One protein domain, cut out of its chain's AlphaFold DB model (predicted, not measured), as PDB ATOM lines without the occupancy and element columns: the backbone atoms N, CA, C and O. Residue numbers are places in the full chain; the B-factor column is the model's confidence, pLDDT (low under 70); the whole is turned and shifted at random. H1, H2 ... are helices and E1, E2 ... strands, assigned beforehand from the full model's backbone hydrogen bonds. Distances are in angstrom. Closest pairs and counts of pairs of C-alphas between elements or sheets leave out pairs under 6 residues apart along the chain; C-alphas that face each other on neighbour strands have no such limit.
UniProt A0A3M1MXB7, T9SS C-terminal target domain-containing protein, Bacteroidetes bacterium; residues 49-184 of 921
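What this domain is: This is residues 49 to 184 of the 921 residues of the protein "T9SS C-terminal target domain-containing protein" of Bacteroidetes bacterium (UniProt A0A3M1MXB7). With little regular structure, the domain is a small, splayed sandwich of two antiparallel three-stranded meanders, E1 E2 E3 and E4 E5 E6, with loops 114 to 139 and 162 to 181 beyond one end. Short H1, between E3 and E4 in the chain, grazes both sheets. The 136 printed residues, mostly strand by class, have 35 in named elements and are compact: radius of gyration of the C-alphas 15.6 A, spans 44 by 32 by 23 A.

How they stand to each other: E1, residues 49 to 53, and E2, 56 to 61, form a hairpin; N 51 and O 58, 2.9 A, are within hydrogen-bond range. E2 and E3, 65 to 69, form another, with N 59 and O 67 at 3.0 A. H1, 80 to 83, is too short for any O i to N i+4 pair. E4, 97 to 102, pairs antiparallel with E5, 107 to 111: N 101 and O 108, 3.0 A. E5 pairs likewise with E6, 145 to 148: N 109 and O 146, 2.8 A. Between sheets, the closest C-alphas of E2 and E4, Gly 60 and Val 97, are 5.1 A apart.

Where its parts are: E1 begins at C-alpha 49 (-48.208, 33.210, 29.774); E6 ends at C-alpha 148 (-33.998, 36.998, 22.998). E2 spans 16.7 A.

The domain as a whole: No cut; links H1 to E4 and E5 to E6 are long. pLDDT is under 70 at residues 83 to 94, 114 to 139, 141 and 162 to 181.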
ATOM      1  N   ALA A  49     -48.321  32.183  30.799       93.38
ATOM      2  CA  ALA A  49     -48.208  33.210  29.774       93.38
ATOM      3  C   ALA A  49     -48.016  32.572  28.395       93.38
ATOM      4  O   ALA A  49     -47.371  31.524  28.273       93.38
ATOM      5  N   GLY A  50     -48.540  33.223  27.366       95.81
ATOM      6  CA  GLY A  50     -48.366  32.890  25.965       95.81
ATOM      7  C   GLY A  50     -48.129  34.148  25.137       95.81
ATOM      8  O   GLY A  50     -48.701  35.196  25.390       95.81
ATOM      9  N   VAL A  51     -47.273  34.065  24.123       96.19
ATOM     10  CA  VAL A  51     -47.070  35.181  23.190       96.19
ATOM     11  C   VAL A  51     -46.710  34.663  21.810       96.19
ATOM     12  O   VAL A  51     -46.136  33.580  21.657       96.19
ATOM     13  N   ARG A  52     -47.012  35.456  20.784       94.38
ATOM     14  CA  ARG A  52     -46.569  35.210  19.416       94.38
ATOM     15  C   ARG A  52     -45.496  36.216  19.014       94.38
ATOM     16  O   ARG A  52     -45.704  37.419  19.119       94.38
ATOM     17  N   VAL A  53     -44.365  35.727  18.506       94.25
ATOM     18  CA  VAL A  53     -43.290  36.555  17.933       94.25
ATOM     19  C   VAL A  53     -43.090  36.125  16.485       94.25
ATOM     20  O   VAL A  53     -42.651  35.004  16.214       94.25
ATOM     21  N   GLY A  54     -43.483  36.980  15.539       89.50
ATOM     22  CA  GLY A  54     -43.582  36.599  14.129       89.50
ATOM     23  C   GLY A  54     -44.480  35.368  13.933       89.50
ATOM     24  O   GLY A  54     -45.667  35.390  14.252       89.50
ATOM     25  N   ASN A  55     -43.916  34.267  13.429       89.19
ATOM     26  CA  ASN A  55     -44.628  32.995  13.221       89.19
ATOM     27  C   ASN A  55     -44.365  31.940  14.306       89.19
ATOM     28  O   ASN A  55     -44.778  30.794  14.153       89.19
ATOM     29  N   VAL A  56     -43.682  32.309  15.391       94.50
ATOM     30  CA  VAL A  56     -43.365  31.390  16.487       94.50
ATOM     31  C   VAL A  56     -44.238  31.721  17.688       94.50
ATOM     32  O   VAL A  56     -44.317  32.874  18.116       94.50
ATOM     33  N   LEU A  57     -44.891  30.702  18.235       96.69
ATOM     34  CA  LEU A  57     -45.599  30.797  19.506       96.69
ATOM     35  C   LEU A  57     -44.664  30.408  20.639       96.69
ATOM     36  O   LEU A  57     -43.882  29.467  20.502       96.69
ATOM     37  N   TYR A  58     -44.801  31.086  21.770       97.50
ATOM     38  CA  TYR A  58     -44.116  30.766  23.011       97.50
ATOM     39  C   TYR A  58     -45.131  30.612  24.131       97.50
ATOM     40  O   TYR A  58     -46.073  31.394  24.217       97.50
ATOM     41  N   VAL A  59     -44.915  29.624  24.995       96.69
ATOM     42  CA  VAL A  59     -45.692  29.430  26.224       96.69
ATOM     43  C   VAL A  59     -44.733  29.229  27.389       96.69
ATOM     44  O   VAL A  59     -43.766  28.465  27.302       96.69
ATOM     45  N   GLY A  60     -45.002  29.937  28.479       93.69
ATOM     46  CA  GLY A  60     -44.225  29.920  29.706       93.69
ATOM     47  C   GLY A  60     -44.902  29.119  30.810       93.69
ATOM     48  O   GLY A  60     -46.100  29.265  31.055       93.69
ATOM     49  N   SER A  61     -44.116  28.305  31.513       90.12
ATOM     50  CA  SER A  61     -44.506  27.659  32.763       90.12
ATOM     51  C   SER A  61     -43.720  28.230  33.939       90.12
ATOM     52  O   SER A  61     -42.489  28.326  33.889       90.12
ATOM     53  N   ALA A  62     -44.416  28.489  35.050       82.94
ATOM     54  CA  ALA A  62     -43.806  28.950  36.303       82.94
ATOM     55  C   ALA A  62     -42.747  27.976  36.858       82.94
ATOM     56  O   ALA A  62     -41.883  28.357  37.644       82.94
ATOM     57  N   PHE A  63     -42.815  26.702  36.465       81.31
ATOM     58  CA  PHE A  63     -41.924  25.647  36.955       81.31
ATOM     59  C   PHE A  63     -41.261  24.851  35.825       81.31
ATOM     60  O   PHE A  63     -40.160  24.335  36.002       81.31
ATOM     61  N   GLY A  64     -41.911  24.768  34.663       82.00
ATOM     62  CA  GLY A  64     -41.446  23.991  33.518       82.00
ATOM     63  C   GLY A  64     -40.703  24.768  32.442       82.00
ATOM     64  O   GLY A  64     -40.353  24.176  31.428       82.00
ATOM     65  N   GLY A  65     -40.437  26.059  32.630       88.50
ATOM     66  CA  GLY A  65     -39.671  26.849  31.669       88.50
ATOM     67  C   GLY A  65     -40.452  27.256  30.431       88.50
ATOM     68  O   GLY A  65     -41.675  27.363  30.443       88.50
ATOM     69  N   LEU A  66     -39.702  27.539  29.369       92.38
ATOM     70  CA  LEU A  66     -40.212  28.106  28.129       92.38
ATOM     71  C   LEU A  66     -40.315  27.035  27.038       92.38
ATOM     72  O   LEU A  66     -39.379  26.254  26.829       92.38
ATOM     73  N   PHE A  67     -41.435  27.041  26.324       93.69
ATOM     74  CA  PHE A  67     -41.720  26.171  25.187       93.69
ATOM     75  C   PHE A  67     -41.989  27.018  23.949       93.69
ATOM     76  O   PHE A  67     -42.527  28.118  24.069       93.69
ATOM     77  N   ARG A  68     -41.633  26.503  22.770       95.19
ATOM     78  CA  ARG A  68     -41.937  27.141  21.486       95.19
ATOM     79  C   ARG A  68     -42.625  26.192  20.517       95.19
ATOM     80  O   ARG A  68     -42.386  24.986  20.563       95.19
ATOM     81  N   SER A  69     -43.427  26.757  19.625       95.88
ATOM     82  CA  SER A  69     -44.093  26.057  18.530       95.88
ATOM     83  C   SER A  69     -43.949  26.849  17.231       95.88
ATOM     84  O   SER A  69     -44.148  28.065  17.203       95.88
ATOM     85  N   THR A  70     -43.616  26.147  16.149       93.94
ATOM     86  CA  THR A  70     -43.498  26.694  14.786       93.94
ATOM     87  C   THR A  70     -44.626  26.222  13.863       93.94
ATOM     88  O   THR A  70     -44.593  26.486  12.665       93.94
ATOM     89  N   ASP A  71     -45.611  25.493  14.396       92.00
ATOM     90  CA  ASP A  71     -46.697  24.851  13.644       92.00
ATOM     91  C   ASP A  71     -48.098  25.287  14.120       92.00
ATOM     92  O   ASP A  71     -49.090  24.564  13.947       92.00
ATOM     93  N   ASN A  72     -48.179  26.504  14.675       90.88
ATOM     94  CA  ASN A  72     -49.374  27.117  15.268       90.88
ATOM     95  C   ASN A  72     -49.964  26.300  16.434       90.88
ATOM     96  O   ASN A  72     -51.179  26.113  16.527       90.88
ATOM     97  N   GLY A  73     -49.092  25.804  17.316       91.12
ATOM     98  CA  GLY A  73     -49.458  25.175  18.583       91.12
ATOM     99  C   GLY A  73     -49.793  23.689  18.483       91.12
ATOM    100  O   GLY A  73     -50.293  23.125  19.452       91.12
ATOM    101  N   ARG A  74     -49.534  23.035  17.342       88.50
ATOM    102  CA  ARG A  74     -49.790  21.591  17.180       88.50
ATOM    103  C   ARG A  74     -48.732  20.743  17.873       88.50
ATOM    104  O   ARG A  74     -49.035  19.644  18.336       88.50
ATOM    105  N   SER A  75     -47.499  21.230  17.936       90.94
ATOM    106  CA  SER A  75     -46.431  20.619  18.710       90.94
ATOM    107  C   SER A  75     -45.493  21.658  19.305       90.94
ATOM    108  O   SER A  75     -45.322  22.761  18.778       90.94
ATOM    109  N   TRP A  76     -44.905  21.287  20.438       93.06
ATOM    110  CA  TRP A  76     -44.043  22.142  21.234       93.06
ATOM    111  C   TRP A  76     -42.702  21.481  21.491       93.06
ATOM    112  O   TRP A  76     -42.605  20.271  21.693       93.06
ATOM    113  N   GLU A  77     -41.669  22.306  21.564       88.50
ATOM    114  CA  GLU A  77     -40.365  21.902  22.058       88.50
ATOM    115  C   GLU A  77     -39.869  22.863  23.132       88.50
ATOM    116  O   GLU A  77     -40.236  24.038  23.186       88.50
ATOM    117  N   VAL A  78     -39.005  22.351  24.000       86.19
ATOM    118  CA  VAL A  78     -38.348  23.157  25.023       86.19
ATOM    119  C   VAL A  78     -37.405  24.163  24.368       86.19
ATOM    120  O   VAL A  78     -36.544  23.794  23.565       86.19
ATOM    121  N   VAL A  79     -37.490  25.427  24.782       87.12
ATOM    122  CA  VAL A  79     -36.517  26.451  24.394       87.12
ATOM    123  C   VAL A  79     -35.235  26.243  25.195       87.12
ATOM    124  O   VAL A  79     -35.071  26.741  26.313       87.12
ATOM    125  N   ARG A  80     -34.315  25.457  24.627       76.94
ATOM    126  CA  ARG A  80     -33.059  25.081  25.292       76.94
ATOM    127  C   ARG A  80     -32.218  26.294  25.660       76.94
ATOM    128  O   ARG A  80     -31.757  26.346  26.788       76.94
ATOM    129  N   GLY A  81     -32.119  27.307  24.795       73.25
ATOM    130  CA  GLY A  81     -31.360  28.532  25.079       73.25
ATOM    131  C   GLY A  81     -31.750  29.206  26.401       73.25
ATOM    132  O   GLY A  81     -30.891  29.746  27.093       73.25
ATOM    133  N   PHE A  82     -33.022  29.114  26.802       79.50
ATOM    134  CA  PHE A  82     -33.509  29.654  28.074       79.50
ATOM    135  C   PHE A  82     -33.159  28.766  29.281       79.50
ATOM    136  O   PHE A  82     -32.969  29.252  30.390       79.50
ATOM    137  N   SER A  83     -33.044  27.454  29.066       67.38
ATOM    138  CA  SER A  83     -32.760  26.465  30.115       67.38
ATOM    139  C   SER A  83     -31.263  26.324  30.438       67.38
ATOM    140  O   SER A  83     -30.907  25.514  31.293       67.38
ATOM    141  N   LEU A  84     -30.393  27.088  29.761       60.81
ATOM    142  CA  LEU A  84     -28.932  26.980  29.819       60.81
ATOM    143  C   LEU A  84     -28.272  28.210  30.435       60.81
ATOM    144  O   LEU A  84     -28.659  29.338  30.142       60.81
ATOM    145  N   ASN A  85     -27.189  27.987  31.181       54.75
ATOM    146  CA  ASN A  85     -26.173  29.016  31.376       54.75
ATOM    147  C   ASN A  85     -25.422  29.178  30.048       54.75
ATOM    148  O   ASN A  85     -24.779  28.233  29.595       54.75
ATOM    149  N   GLN A  86     -25.512  30.338  29.408       47.75
ATOM    150  CA  GLN A  86     -24.770  30.590  28.171       47.75
ATOM    151  C   GLN A  86     -23.342  31.057  28.498       47.75
ATOM    152  O   GLN A  86     -23.089  31.601  29.569       47.75
ATOM    153  N   ASN A  87     -22.404  30.843  27.571       37.25
ATOM    154  CA  ASN A  87     -21.101  31.526  27.515       37.25
ATOM    155  C   ASN A  87     -20.213  31.444  28.775       37.25
ATOM    156  O   ASN A  87     -19.570  32.419  29.166       37.25
ATOM    157  N   GLY A  88     -20.182  30.292  29.455       35.81
ATOM    158  CA  GLY A  88     -19.334  30.117  30.639       35.81
ATOM    159  C   GLY A  88     -19.734  30.991  31.835       35.81
ATOM    160  O   GLY A  88     -18.922  31.173  32.747       35.81
ATOM    161  N   GLU A  89     -20.965  31.522  31.851       44.81
ATOM    162  CA  GLU A  89     -21.527  32.248  32.989       44.81
ATOM    163  C   GLU A  89     -21.543  31.332  34.228       44.81
ATOM    164  O   GLU A  89     -22.284  30.347  34.306       44.81
ATOM    165  N   GLY A  90     -20.737  31.673  35.242       45.72
ATOM    166  CA  GLY A  90     -20.677  30.972  36.534       45.72
ATOM    167  C   GLY A  90     -21.920  31.158  37.419       45.72
ATOM    168  O   GLY A  90     -21.829  31.007  38.633       45.72
ATOM    169  N   LYS A  91     -23.063  31.553  36.841       54.59
ATOM    170  CA  LYS A  91     -24.297  31.928  37.547       54.59
ATOM    171  C   LYS A  91     -25.473  31.140  36.983       54.59
ATOM    172  O   LYS A  91     -25.700  31.134  35.781       54.59
ATOM    173  N   TYR A  92     -26.159  30.399  37.843       60.69
ATOM    174  CA  TYR A  92     -27.209  29.442  37.488       60.69
ATOM    175  C   TYR A  92     -28.516  30.148  37.103       60.69
ATOM    176  O   TYR A  92     -28.933  31.046  37.828       60.69
ATOM    177  N   ARG A  93     -29.167  29.740  35.999       67.56
ATOM    178  CA  ARG A  93     -30.474  30.272  35.559       67.56
ATOM    179  C   ARG A  93     -31.670  29.500  36.134       67.56
ATOM    180  O   ARG A  93     -31.669  28.271  36.167       67.56
ATOM    181  N   CYS A  94     -32.711  30.228  36.534       66.19
ATOM    182  CA  CYS A  94     -33.991  29.724  37.018       66.19
ATOM    183  C   CYS A  94     -34.996  29.695  35.851       66.19
ATOM    184  O   CYS A  94     -35.400  30.759  35.383       66.19
ATOM    185  N   PRO A  95     -35.443  28.520  35.370       70.06
ATOM    186  CA  PRO A  95     -36.409  28.428  34.276       70.06
ATOM    187  C   PRO A  95     -37.854  28.671  34.753       70.06
ATOM    188  O   PRO A  95     -38.766  27.960  34.351       70.06
ATOM    189  N   ALA A  96     -38.081  29.615  35.664       81.75
ATOM    190  CA  ALA A  96     -39.419  29.976  36.121       81.75
ATOM    191  C   ALA A  96     -39.930  31.140  35.268       81.75
ATOM    192  O   ALA A  96     -39.418  32.246  35.408       81.75
ATOM    193  N   VAL A  97     -40.872  30.887  34.357       89.38
ATOM    194  CA  VAL A  97     -41.434  31.921  33.472       89.38
ATOM    195  C   VAL A  97     -42.739  32.429  34.057       89.38
ATOM    196  O   VAL A  97     -43.648  31.620  34.237       89.38
ATOM    197  N   THR A  98     -42.848  33.739  34.298       88.12
ATOM    198  CA  THR A  98     -44.068  34.377  34.824       88.12
ATOM    199  C   THR A  98     -44.753  35.369  33.919       88.12
ATOM    200  O   THR A  98     -45.961  35.536  34.041       88.12
ATOM    201  N   ALA A  99     -44.014  35.983  33.005       92.12
ATOM    202  CA  ALA A  99     -44.563  36.922  32.045       92.12
ATOM    203  C   ALA A  99     -43.852  36.754  30.706       92.12
ATOM    204  O   ALA A  99     -42.655  36.449  30.663       92.12
ATOM    205  N   LEU A 100     -44.586  36.973  29.621       96.38
ATOM    206  CA  LEU A 100     -44.051  37.010  28.268       96.38
ATOM    207  C   LEU A 100     -44.532  38.285  27.587       96.38
ATOM    208  O   LEU A 100     -45.691  38.657  27.724       96.38
ATOM    209  N   ALA A 101     -43.644  38.932  26.841       95.75
ATOM    210  CA  ALA A 101     -43.988  40.083  26.016       95.75
ATOM    211  C   ALA A 101     -43.133  40.121  24.749       95.75
ATOM    212  O   ALA A 101     -42.145  39.391  24.611       95.75
ATOM    213  N   THR A 102     -43.524  40.976  23.808       94.19
ATOM    214  CA  THR A 102     -42.859  41.118  22.514       94.19
ATOM    215  C   THR A 102     -42.991  42.538  21.976       94.19
ATOM    216  O   THR A 102     -43.995  43.199  22.223       94.19
ATOM    217  N   ASP A 103     -41.997  42.984  21.207       90.12
ATOM    218  CA  ASP A 103     -42.109  44.162  20.326       90.12
ATOM    219  C   ASP A 103     -42.419  43.776  18.866       90.12
ATOM    220  O   ASP A 103     -42.297  44.588  17.952       90.12
ATOM    221  N   GLY A 104     -42.772  42.510  18.635       88.44
ATOM    222  CA  GLY A 104     -42.956  41.903  17.317       88.44
ATOM    223  C   GLY A 104     -41.715  41.167  16.803       88.44
ATOM    224  O   GLY A 104     -41.860  40.239  16.004       88.44
ATOM    225  N   THR A 105     -40.518  41.506  17.296       90.19
ATOM    226  CA  THR A 105     -39.237  40.923  16.845       90.19
ATOM    227  C   THR A 105     -38.436  40.261  17.964       90.19
ATOM    228  O   THR A 105     -37.825  39.213  17.752       90.19
ATOM    229  N   ARG A 106     -38.450  40.844  19.163       92.56
ATOM    230  CA  ARG A 106     -37.748  40.359  20.351       92.56
ATOM    231  C   ARG A 106     -38.731  39.734  21.323       92.56
ATOM    232  O   ARG A 106     -39.823  40.248  21.540       92.56
ATOM    233  N   LEU A 107     -38.298  38.645  21.945       95.38
ATOM    234  CA  LEU A 107     -39.005  37.983  23.030       95.38
ATOM    235  C   LEU A 107     -38.458  38.475  24.373       95.38
ATOM    236  O   LEU A 107     -37.251  38.394  24.610       95.38
ATOM    237  N   TYR A 108     -39.352  38.904  25.259       94.62
ATOM    238  CA  TYR A 108     -39.052  39.272  26.642       94.62
ATOM    239  C   TYR A 108     -39.658  38.224  27.573       94.62
ATOM    240  O   TYR A 108     -40.842  37.904  27.469       94.62
ATOM    241  N   VAL A 109     -38.842  37.679  28.474       93.62
ATOM    242  CA  VAL A 109     -39.222  36.598  29.387       93.62
ATOM    243  C   VAL A 109     -38.998  37.062  30.816       93.62
ATOM    244  O   VAL A 109     -37.864  37.117  31.293       93.62
ATOM    245  N   GLY A 110     -40.090  37.403  31.493       90.19
ATOM    246  CA  GLY A 110     -40.097  37.713  32.915       90.19
ATOM    247  C   GLY A 110     -40.002  36.442  33.739       90.19
ATOM    248  O   GLY A 110     -40.641  35.434  33.414       90.19
ATOM    249  N   THR A 111     -39.194  36.486  34.794       85.62
ATOM    250  CA  THR A 111     -38.921  35.309  35.615       85.62
ATOM    251  C   THR A 111     -39.265  35.488  37.084       85.62
ATOM    252  O   THR A 111     -39.403  36.599  37.603       85.62
ATOM    253  N   GLY A 112     -39.394  34.340  37.738       77.19
ATOM    254  CA  GLY A 112     -39.826  34.190  39.118       77.19
ATOM    255  C   GLY A 112     -41.003  33.241  39.196       77.19
ATOM    256  O   GLY A 112     -41.479  32.718  38.194       77.19
ATOM    257  N   ALA A 113     -41.456  32.980  40.403       71.00
ATOM    258  CA  ALA A 113     -42.764  32.416  40.658       71.00
ATOM    259  C   ALA A 113     -43.121  32.821  42.079       71.00
ATOM    260  O   ALA A 113     -42.293  32.683  42.969       71.00
ATOM    261  N   ILE A 114     -44.343  33.288  42.308       61.22
ATOM    262  CA  ILE A 114     -44.867  33.523  43.658       61.22
ATOM    263  C   ILE A 114     -45.740  32.331  44.054       61.22
ATOM    264  O   ILE A 114     -46.259  31.606  43.203       61.22
ATOM    265  N   VAL A 115     -45.904  32.123  45.359       55.03
ATOM    266  CA  VAL A 115     -46.867  31.184  45.947       55.03
ATOM    267  C   VAL A 115     -48.270  31.444  45.380       55.03
ATOM    268  O   VAL A 115     -48.956  32.374  45.793       55.03
ATOM    269  N   GLN A 116     -48.706  30.619  44.426       44.91
ATOM    270  CA  GLN A 116     -50.048  30.706  43.830       44.91
ATOM    271  C   GLN A 116     -51.116  29.966  44.650       44.91
ATOM    272  O   GLN A 116     -52.308  30.171  44.433       44.91
ATOM    273  N   TYR A 117     -50.706  29.111  45.591       42.84
ATOM    274  CA  TYR A 117     -51.607  28.336  46.435       42.84
ATOM    275  C   TYR A 117     -51.159  28.428  47.892       42.84
ATOM    276  O   TYR A 117     -50.102  27.928  48.263       42.84
ATOM    277  N   ASN A 118     -51.978  29.086  48.709       43.91
ATOM    278  CA  ASN A 118     -51.811  29.189  50.151       43.91
ATOM    279  C   ASN A 118     -52.908  28.348  50.825       43.91
ATOM    280  O   ASN A 118     -53.938  28.894  51.228       43.91
ATOM    281  N   PRO A 119     -52.721  27.020  50.945       39.50
ATOM    282  CA  PRO A 119     -53.722  26.129  51.538       39.50
ATOM    283  C   PRO A 119     -54.033  26.466  53.000       39.50
ATOM    284  O   PRO A 119     -55.003  25.969  53.557       39.50
ATOM    285  N   SER A 120     -53.190  27.281  53.631       39.72
ATOM    286  CA  SER A 120     -53.275  27.657  55.034       39.72
ATOM    287  C   SER A 120     -54.027  28.958  55.312       39.72
ATOM    288  O   SER A 120     -54.244  29.266  56.478       39.72
ATOM    289  N   GLY A 121     -54.384  29.747  54.291       42.97
ATOM    290  CA  GLY A 121     -55.048  31.048  54.481       42.97
ATOM    291  C   GLY A 121     -54.200  32.117  55.196       42.97
ATOM    292  O   GLY A 121     -54.698  33.194  55.502       42.97
ATOM    293  N   ILE A 122     -52.916  31.850  55.455       43.78
ATOM    294  CA  ILE A 122     -51.984  32.758  56.141       43.78
ATOM    295  C   ILE A 122     -51.545  33.863  55.185       43.78
ATOM    296  O   ILE A 122     -51.162  33.566  54.061       43.78
ATOM    297  N   SER A 123     -51.529  35.126  55.608       47.19
ATOM    298  CA  SER A 123     -50.983  36.197  54.762       47.19
ATOM    299  C   SER A 123     -49.593  35.826  54.233       47.19
ATOM    300  O   SER A 123     -48.729  35.429  55.011       47.19
ATOM    301  N   LEU A 124     -49.358  35.986  52.925       47.53
ATOM    302  CA  LEU A 124     -48.055  35.705  52.312       47.53
ATOM    303  C   LEU A 124     -46.930  36.436  53.062       47.53
ATOM    304  O   LEU A 124     -45.883  35.850  53.307       47.53
ATOM    305  N   SER A 125     -47.179  37.657  53.540       45.91
ATOM    306  CA  SER A 125     -46.226  38.448  54.331       45.91
ATOM    307  C   SER A 125     -45.810  37.836  55.680       45.91
ATOM    308  O   SER A 125     -44.815  38.269  56.247       45.91
ATOM    309  N   ALA A 126     -46.547  36.854  56.208       41.44
ATOM    310  CA  ALA A 126     -46.231  36.159  57.460       41.44
ATOM    311  C   ALA A 126     -45.439  34.852  57.242       41.44
ATOM    312  O   ALA A 126     -45.101  34.157  58.200       41.44
ATOM    313  N   VAL A 127     -45.146  34.500  55.987       49.06
ATOM    314  CA  VAL A 127     -44.343  33.329  55.635       49.06
ATOM    315  C   VAL A 127     -42.862  33.678  55.760       49.06
ATOM    316  O   VAL A 127     -42.335  34.421  54.938       49.06
ATOM    317  N   ALA A 128     -42.178  33.134  56.772       47.66
ATOM    318  CA  ALA A 128     -40.729  33.274  56.902       47.66
ATOM    319  C   ALA A 128     -40.030  32.686  55.657       47.66
ATOM    320  O   ALA A 128     -40.022  31.474  55.435       47.66
ATOM    321  N   THR A 129     -39.451  33.564  54.842       50.16
ATOM    322  CA  THR A 129     -38.937  33.327  53.477       50.16
ATOM    323  C   THR A 129     -37.638  32.523  53.401       50.16
ATOM    324  O   THR A 129     -37.137  32.202  52.322       50.16
ATOM    325  N   THR A 130     -37.072  32.215  54.560       47.97
ATOM    326  CA  THR A 130     -35.723  31.681  54.739       47.97
ATOM    327  C   THR A 130     -35.745  30.226  55.219       47.97
ATOM    328  O   THR A 130     -34.873  29.440  54.852       47.97
ATOM    329  N   ALA A 131     -36.765  29.825  55.978       52.16
ATOM    330  CA  ALA A 131     -36.787  28.561  56.707       52.16
ATOM    331  C   ALA A 131     -37.151  27.254  55.951       52.16
ATOM    332  O   ALA A 131     -36.700  26.217  56.440       52.16
ATOM    333  N   PRO A 132     -37.925  27.173  54.841       57.19
ATOM    334  CA  PRO A 132     -38.604  25.888  54.598       57.19
ATOM    335  C   PRO A 132     -38.251  25.219  53.262       57.19
ATOM    336  O   PRO A 132     -38.077  25.878  52.242       57.19
ATOM    337  N   GLY A 133     -38.200  23.882  53.291       59.25
ATOM    338  CA  GLY A 133     -37.902  23.006  52.151       59.25
ATOM    339  C   GLY A 133     -39.071  22.201  51.609       59.25
ATOM    340  O   GLY A 133     -38.866  21.201  50.924       59.25
ATOM    341  N   LEU A 134     -40.299  22.626  51.913       67.19
ATOM    342  CA  LEU A 134     -41.497  22.007  51.362       67.19
ATOM    343  C   LEU A 134     -41.687  22.449  49.903       67.19
ATOM    344  O   LEU A 134     -42.175  23.549  49.631       67.19
ATOM    345  N   ILE A 135     -41.313  21.578  48.967       68.25
ATOM    346  CA  ILE A 135     -41.520  21.787  47.529       68.25
ATOM    347  C   ILE A 135     -42.988  22.106  47.236       68.25
ATOM    348  O   ILE A 135     -43.902  21.455  47.739       68.25
ATOM    349  N   GLY A 136     -43.211  23.110  46.385       59.34
ATOM    350  CA  GLY A 136     -44.543  23.501  45.927       59.34
ATOM    351  C   GLY A 136     -45.300  24.452  46.852       59.34
ATOM    352  O   GLY A 136     -46.304  25.012  46.415       59.34
ATOM    353  N   ALA A 137     -44.810  24.677  48.076       56.41
ATOM    354  CA  ALA A 137     -45.351  25.684  48.989       56.41
ATOM    355  C   ALA A 137     -44.731  27.078  48.785       56.41
ATOM    356  O   ALA A 137     -45.314  28.067  49.221       56.41
ATOM    357  N   PHE A 138     -43.588  27.164  48.091       57.91
ATOM    358  CA  PHE A 138     -42.896  28.418  47.787       57.91
ATOM    359  C   PHE A 138     -42.860  28.721  46.304       57.91
ATOM    360  O   PHE A 138     -42.917  27.837  45.446       57.91
ATOM    361  N   GLY A 139     -42.720  30.014  46.049       63.25
ATOM    362  CA  GLY A 139     -42.272  30.536  44.782       63.25
ATOM    363  C   GLY A 139     -40.859  30.087  44.401       63.25
ATOM    364  O   GLY A 139     -40.168  29.441  45.182       63.25
ATOM    365  N   ARG A 140     -40.408  30.459  43.206       71.25
ATOM    366  CA  ARG A 140     -39.004  30.327  42.794       71.25
ATOM    367  C   ARG A 140     -38.410  31.725  42.697       71.25
ATOM    368  O   ARG A 140     -39.099  32.610  42.189       71.25
ATOM    369  N   PRO A 141     -37.164  31.939  43.148       69.38
ATOM    370  CA  PRO A 141     -36.525  33.234  42.983       69.38
ATOM    371  C   PRO A 141     -36.455  33.563  41.489       69.38
ATOM    372  O   PRO A 141     -35.993  32.748  40.683       69.38
ATOM    373  N   GLY A 142     -36.965  34.732  41.115       73.69
ATOM    374  CA  GLY A 142     -36.836  35.249  39.763       73.69
ATOM    375  C   GLY A 142     -35.496  35.912  39.540       73.69
ATOM    376  O   GLY A 142     -34.745  36.227  40.464       73.69
ATOM    377  N   MET A 143     -35.194  36.075  38.264       77.38
ATOM    378  CA  MET A 143     -33.930  36.577  37.761       77.38
ATOM    379  C   MET A 143     -34.123  37.737  36.785       77.38
ATOM    380  O   MET A 143     -33.382  37.871  35.812       77.38
ATOM    381  N   GLY A 144     -35.133  38.568  37.048       81.62
ATOM    382  CA  GLY A 144     -35.477  39.691  36.191       81.62
ATOM    383  C   GLY A 144     -36.059  39.252  34.848       81.62
ATOM    384  O   GLY A 144     -36.827  38.284  34.762       81.62
ATOM    385  N   VAL A 145     -35.703  39.994  33.801       87.88
ATOM    386  CA  VAL A 145     -36.184  39.808  32.431       87.88
ATOM    387  C   VAL A 145     -35.041  39.370  31.519       87.88
ATOM    388  O   VAL A 145     -34.037  40.069  31.366       87.88
ATOM    389  N   PHE A 146     -35.233  38.232  30.855       88.69
ATOM    390  CA  PHE A 146     -34.363  37.767  29.778       88.69
ATOM    391  C   PHE A 146     -34.895  38.239  28.430       88.69
ATOM    392  O   PHE A 146     -36.101  38.196  28.185       88.69
ATOM    393  N   VAL A 147     -33.993  38.631  27.536       90.44
ATOM    394  CA  VAL A 147     -34.335  39.089  26.186       90.44
ATOM    395  C   VAL A 147     -33.676  38.187  25.152       90.44
ATOM    396  O   VAL A 147     -32.486  37.887  25.252       90.44
ATOM    397  N   SER A 148     -34.454  37.771  24.155       90.62
ATOM    398  CA  SER A 148     -33.998  36.998  22.998       90.62
ATOM    399  C   SER A 148     -34.372  37.718  21.706       90.62
ATOM    400  O   SER A 148     -35.537  38.058  21.501       90.62
ATOM    401  N   SER A 149     -33.415  37.856  20.793       89.88
ATOM    402  CA  SER A 149     -33.608  38.412  19.444       89.88
ATOM    403  C   SER A 149     -33.485  37.372  18.321       89.88
ATOM    404  O   SER A 149     -33.611  37.725  17.155       89.88
ATOM    405  N   ASP A 150     -33.251  36.096  18.645       85.12
ATOM    406  CA  ASP A 150     -32.895  35.039  17.683       85.12
ATOM    407  C   ASP A 150     -33.795  33.789  17.780       85.12
ATOM    408  O   ASP A 150     -33.374  32.649  17.551       85.12
ATOM    409  N   GLY A 151     -35.059  33.997  18.159       83.25
ATOM    410  CA  GLY A 151     -36.043  32.917  18.276       83.25
ATOM    411  C   GLY A 151     -35.804  31.969  19.461       83.25
ATOM    412  O   GLY A 151     -36.154  30.782  19.402       83.25
ATOM    413  N   GLY A 152     -35.183  32.472  20.530       82.88
ATOM    414  CA  GLY A 152     -34.909  31.739  21.765       82.88
ATOM    415  C   GLY A 152     -33.668  30.850  21.694       82.88
ATOM    416  O   GLY A 152     -33.529  29.921  22.496       82.88
ATOM    417  N   SER A 153     -32.782  31.091  20.727       79.69
ATOM    418  CA  SER A 153     -31.513  30.368  20.625       79.69
ATOM    419  C   SER A 153     -30.526  30.888  21.670       79.69
ATOM    420  O   SER A 153     -29.884  30.085  22.351       79.69
ATOM    421  N   THR A 154     -30.483  32.206  21.872       79.75
ATOM    422  CA  THR A 154     -29.704  32.884  22.911       79.75
ATOM    423  C   THR A 154     -30.575  33.827  23.744       79.75
ATOM    424  O   THR A 154     -31.656  34.241  23.335       79.75
ATOM    425  N   PHE A 155     -30.135  34.117  24.971       81.81
ATOM    426  CA  PHE A 155     -30.847  34.994  25.901       81.81
ATOM    427  C   PHE A 155     -29.845  35.822  26.694       81.81
ATOM    428  O   PHE A 155     -28.958  35.260  27.348       81.81
ATOM    429  N   SER A 156     -30.051  37.137  26.694       78.81
ATOM    430  CA  SER A 156     -29.315  38.084  27.527       78.81
ATOM    431  C   SER A 156     -30.152  38.514  28.730       78.81
ATOM    432  O   SER A 156     -31.323  38.863  28.587       78.81
ATOM    433  N   ASN A 157     -29.533  38.522  29.908       76.12
ATOM    434  CA  ASN A 157     -30.013  39.188  31.121       76.12
ATOM    435  C   ASN A 157     -28.976  40.185  31.662       76.12
ATOM    436  O   ASN A 157     -28.975  40.496  32.849       76.12
ATOM    437  N   GLN A 158     -28.087  40.692  30.802       72.62
ATOM    438  CA  GLN A 158     -27.049  41.673  31.168       72.62
ATOM    439  C   GLN A 158     -27.619  43.088  31.386       72.62
ATOM    440  O   GLN A 158     -26.906  44.083  31.318       72.62
ATOM    441  N   ASN A 159     -28.929  43.177  31.608       75.12
ATOM    442  CA  ASN A 159     -29.652  44.404  31.872       75.12
ATOM    443  C   ASN A 159     -29.765  44.644  33.394       75.12
ATOM    444  O   ASN A 159     -29.634  43.704  34.184       75.12
ATOM    445  N   PRO A 160     -30.075  45.876  33.840       73.19
ATOM    446  CA  PRO A 160     -30.200  46.191  35.263       73.19
ATOM    447  C   PRO A 160     -31.377  45.504  35.970       73.19
ATOM    448  O   PRO A 160     -31.514  45.657  37.183       73.19
ATOM    449  N   THR A 161     -32.229  44.746  35.256       74.25
ATOM    450  CA  THR A 161     -33.306  43.972  35.901       74.25
ATOM    451  C   THR A 161     -32.770  42.816  36.748       74.25
ATOM    452  O   THR A 161     -33.500  42.235  37.548       74.25
ATOM    453  N   TRP A 162     -31.482  42.511  36.593       66.81
ATOM    454  CA  TRP A 162     -30.754  41.489  37.320       66.81
ATOM    455  C   TRP A 162     -29.681  42.135  38.209       66.81
ATOM    456  O   TRP A 162     -28.549  42.355  37.779       66.81
ATOM    457  N   ASN A 163     -30.013  42.452  39.468       56.97
ATOM    458  CA  ASN A 163     -29.020  42.956  40.422       56.97
ATOM    459  C   ASN A 163     -28.512  41.825  41.333       56.97
ATOM    460  O   ASN A 163     -29.232  41.285  42.165       56.97
ATOM    461  N   LEU A 164     -27.236  41.484  41.167       47.69
ATOM    462  CA  LEU A 164     -26.532  40.373  41.818       47.69
ATOM    463  C   LEU A 164     -26.107  40.638  43.264       47.69
ATOM    464  O   LEU A 164     -25.371  39.841  43.846       47.69
ATOM    465  N   THR A 165     -26.542  41.746  43.848       38.16
ATOM    466  CA  THR A 165     -26.138  42.132  45.198       38.16
ATOM    467  C   THR A 165     -27.081  41.514  46.232       38.16
ATOM    468  O   THR A 165     -27.717  42.226  46.998       38.16
ATOM    469  N   TYR A 166     -27.202  40.182  46.250       48.59
ATOM    470  CA  TYR A 166     -27.791  39.460  47.384       48.59
ATOM    471  C   TYR A 166     -26.889  38.293  47.803       48.59
ATOM    472  O   TYR A 166     -26.523  37.485  46.948       48.59
ATOM    473  N   PRO A 167     -26.546  38.153  49.099       39.53
ATOM    474  CA  PRO A 167     -25.739  37.032  49.580       39.53
ATOM    475  C   PRO A 167     -26.461  35.674  49.605       39.53
ATOM    476  O   PRO A 167     -25.819  34.680  49.917       39.53
ATOM    477  N   ALA A 168     -27.765  35.597  49.315       47.97
ATOM    478  CA  ALA A 168     -28.497  34.330  49.277       47.97
ATOM    479  C   ALA A 168     -29.764  34.455  48.421       47.97
ATOM    480  O   ALA A 168     -30.643  35.263  48.722       47.97
ATOM    481  N   LEU A 169     -29.888  33.637  47.373       51.47
ATOM    482  CA  LEU A 169     -31.191  33.348  46.769       51.47
ATOM    483  C   LEU A 169     -32.141  32.975  47.908       51.47
ATOM    484  O   LEU A 169     -31.796  32.131  48.720       51.47
ATOM    485  N   SER A 170     -33.290  33.624  48.034       51.38
ATOM    486  CA  SER A 170     -34.269  33.290  49.071       51.38
ATOM    487  C   SER A 170     -35.619  33.049  48.419       51.38
ATOM    488  O   SER A 170     -35.889  33.560  47.331       51.38
ATOM    489  N   TYR A 171     -36.496  32.293  49.080       51.59
ATOM    490  CA  TYR A 171     -37.875  32.076  48.626       51.59
ATOM    491  C   TYR A 171     -38.747  33.338  48.755       51.59
ATOM    492  O   TYR A 171     -39.971  33.252  48.863       51.59
ATOM    493  N   ALA A 172     -38.125  34.515  48.821       45.50
ATOM    494  CA  ALA A 172     -38.728  35.683  49.409       45.50
ATOM    495  C   ALA A 172     -39.741  36.383  48.509       45.50
ATOM    496  O   ALA A 172     -39.526  36.675  47.336       45.50
ATOM    497  N   ASN A 173     -40.835  36.709  49.179       43.00
ATOM    498  CA  ASN A 173     -41.791  37.765  48.910       43.00
ATOM    499  C   ASN A 173     -41.402  39.054  49.668       43.00
ATOM    500  O   ASN A 173     -42.283  39.823  50.042       43.00
ATOM    501  N   ASP A 174     -40.116  39.260  49.985       39.59
ATOM    502  CA  ASP A 174     -39.668  40.488  50.647       39.59
ATOM    503  C   ASP A 174     -39.399  41.558  49.593       39.59
ATOM    504  O   ASP A 174     -38.392  41.570  48.884       39.59
ATOM    505  N   TYR A 175     -40.383  42.435  49.485       46.56
ATOM    506  CA  TYR A 175     -40.517  43.428  48.438       46.56
ATOM    507  C   TYR A 175     -39.839  44.765  48.750       46.56
ATOM    508  O   TYR A 175     -39.915  45.696  47.951       46.56
ATOM    509  N   THR A 176     -39.230  44.902  49.929       38.66
ATOM    510  CA  THR A 176     -38.805  46.213  50.446       38.66
ATOM    511  C   THR A 176     -37.347  46.562  50.149       38.66
ATOM    512  O   THR A 176     -36.970  47.726  50.257       38.66
ATOM    513  N   THR A 177     -36.532  45.591  49.722       38.22
ATOM    514  CA  THR A 177     -35.077  45.774  49.550       38.22
ATOM    515  C   THR A 177     -34.507  45.258  48.221       38.22
ATOM    516  O   THR A 177     -33.330  45.489  47.948       38.22
ATOM    517  N   THR A 178     -35.303  44.601  47.358       44.22
ATOM    518  CA  THR A 178     -34.800  43.934  46.137       44.22
ATOM    519  C   THR A 178     -35.691  44.144  44.912       44.22
ATOM    520  O   THR A 178     -36.791  43.609  44.795       44.22
ATOM    521  N   GLY A 179     -35.214  44.929  43.949       50.25
ATOM    522  CA  GLY A 179     -35.885  45.062  42.659       50.25
ATOM    523  C   GLY A 179     -35.952  43.723  41.908       50.25
ATOM    524  O   GLY A 179     -34.931  43.081  41.696       50.25
ATOM    525  N   ILE A 180     -37.158  43.351  41.463       54.91
ATOM    526  CA  ILE A 180     -37.432  42.405  40.356       54.91
ATOM    527  C   ILE A 180     -37.091  40.932  40.625       54.91
ATOM    528  O   ILE A 180     -36.602  40.212  39.757       54.91
ATOM    529  N   LEU A 181     -37.442  40.425  41.810       61.00
ATOM    530  CA  LEU A 181     -37.408  38.976  42.057       61.00
ATOM    531  C   LEU A 181     -38.629  38.225  41.514       61.00
ATOM    532  O   LEU A 181     -38.579  37.011  41.404       61.00
ATOM    533  N   ASN A 182     -39.729  38.903  41.186       75.44
ATOM    534  CA  ASN A 182     -40.907  38.263  40.604       75.44
ATOM    535  C   ASN A 182     -41.568  39.214  39.612       75.44
ATOM    536  O   ASN A 182     -42.210  40.185  40.014       75.44
ATOM    537  N   VAL A 183     -41.399  38.940  38.321       84.88
ATOM    538  CA  VAL A 183     -42.070  39.709  37.268       84.88
ATOM    539  C   VAL A 183     -43.522  39.247  37.169       84.88
ATOM    540  O   VAL A 183     -43.773  38.054  37.017       84.88
ATOM    541  N   VAL A 184     -44.463  40.181  37.281       85.31
ATOM    542  CA  VAL A 184     -45.912  39.937  37.201       85.31
ATOM    543  C   VAL A 184     -46.425  40.171  35.786       85.31
ATOM    544  O   VAL A 184     -47.202  39.366  35.290       85.31
TER     545      VAL A 184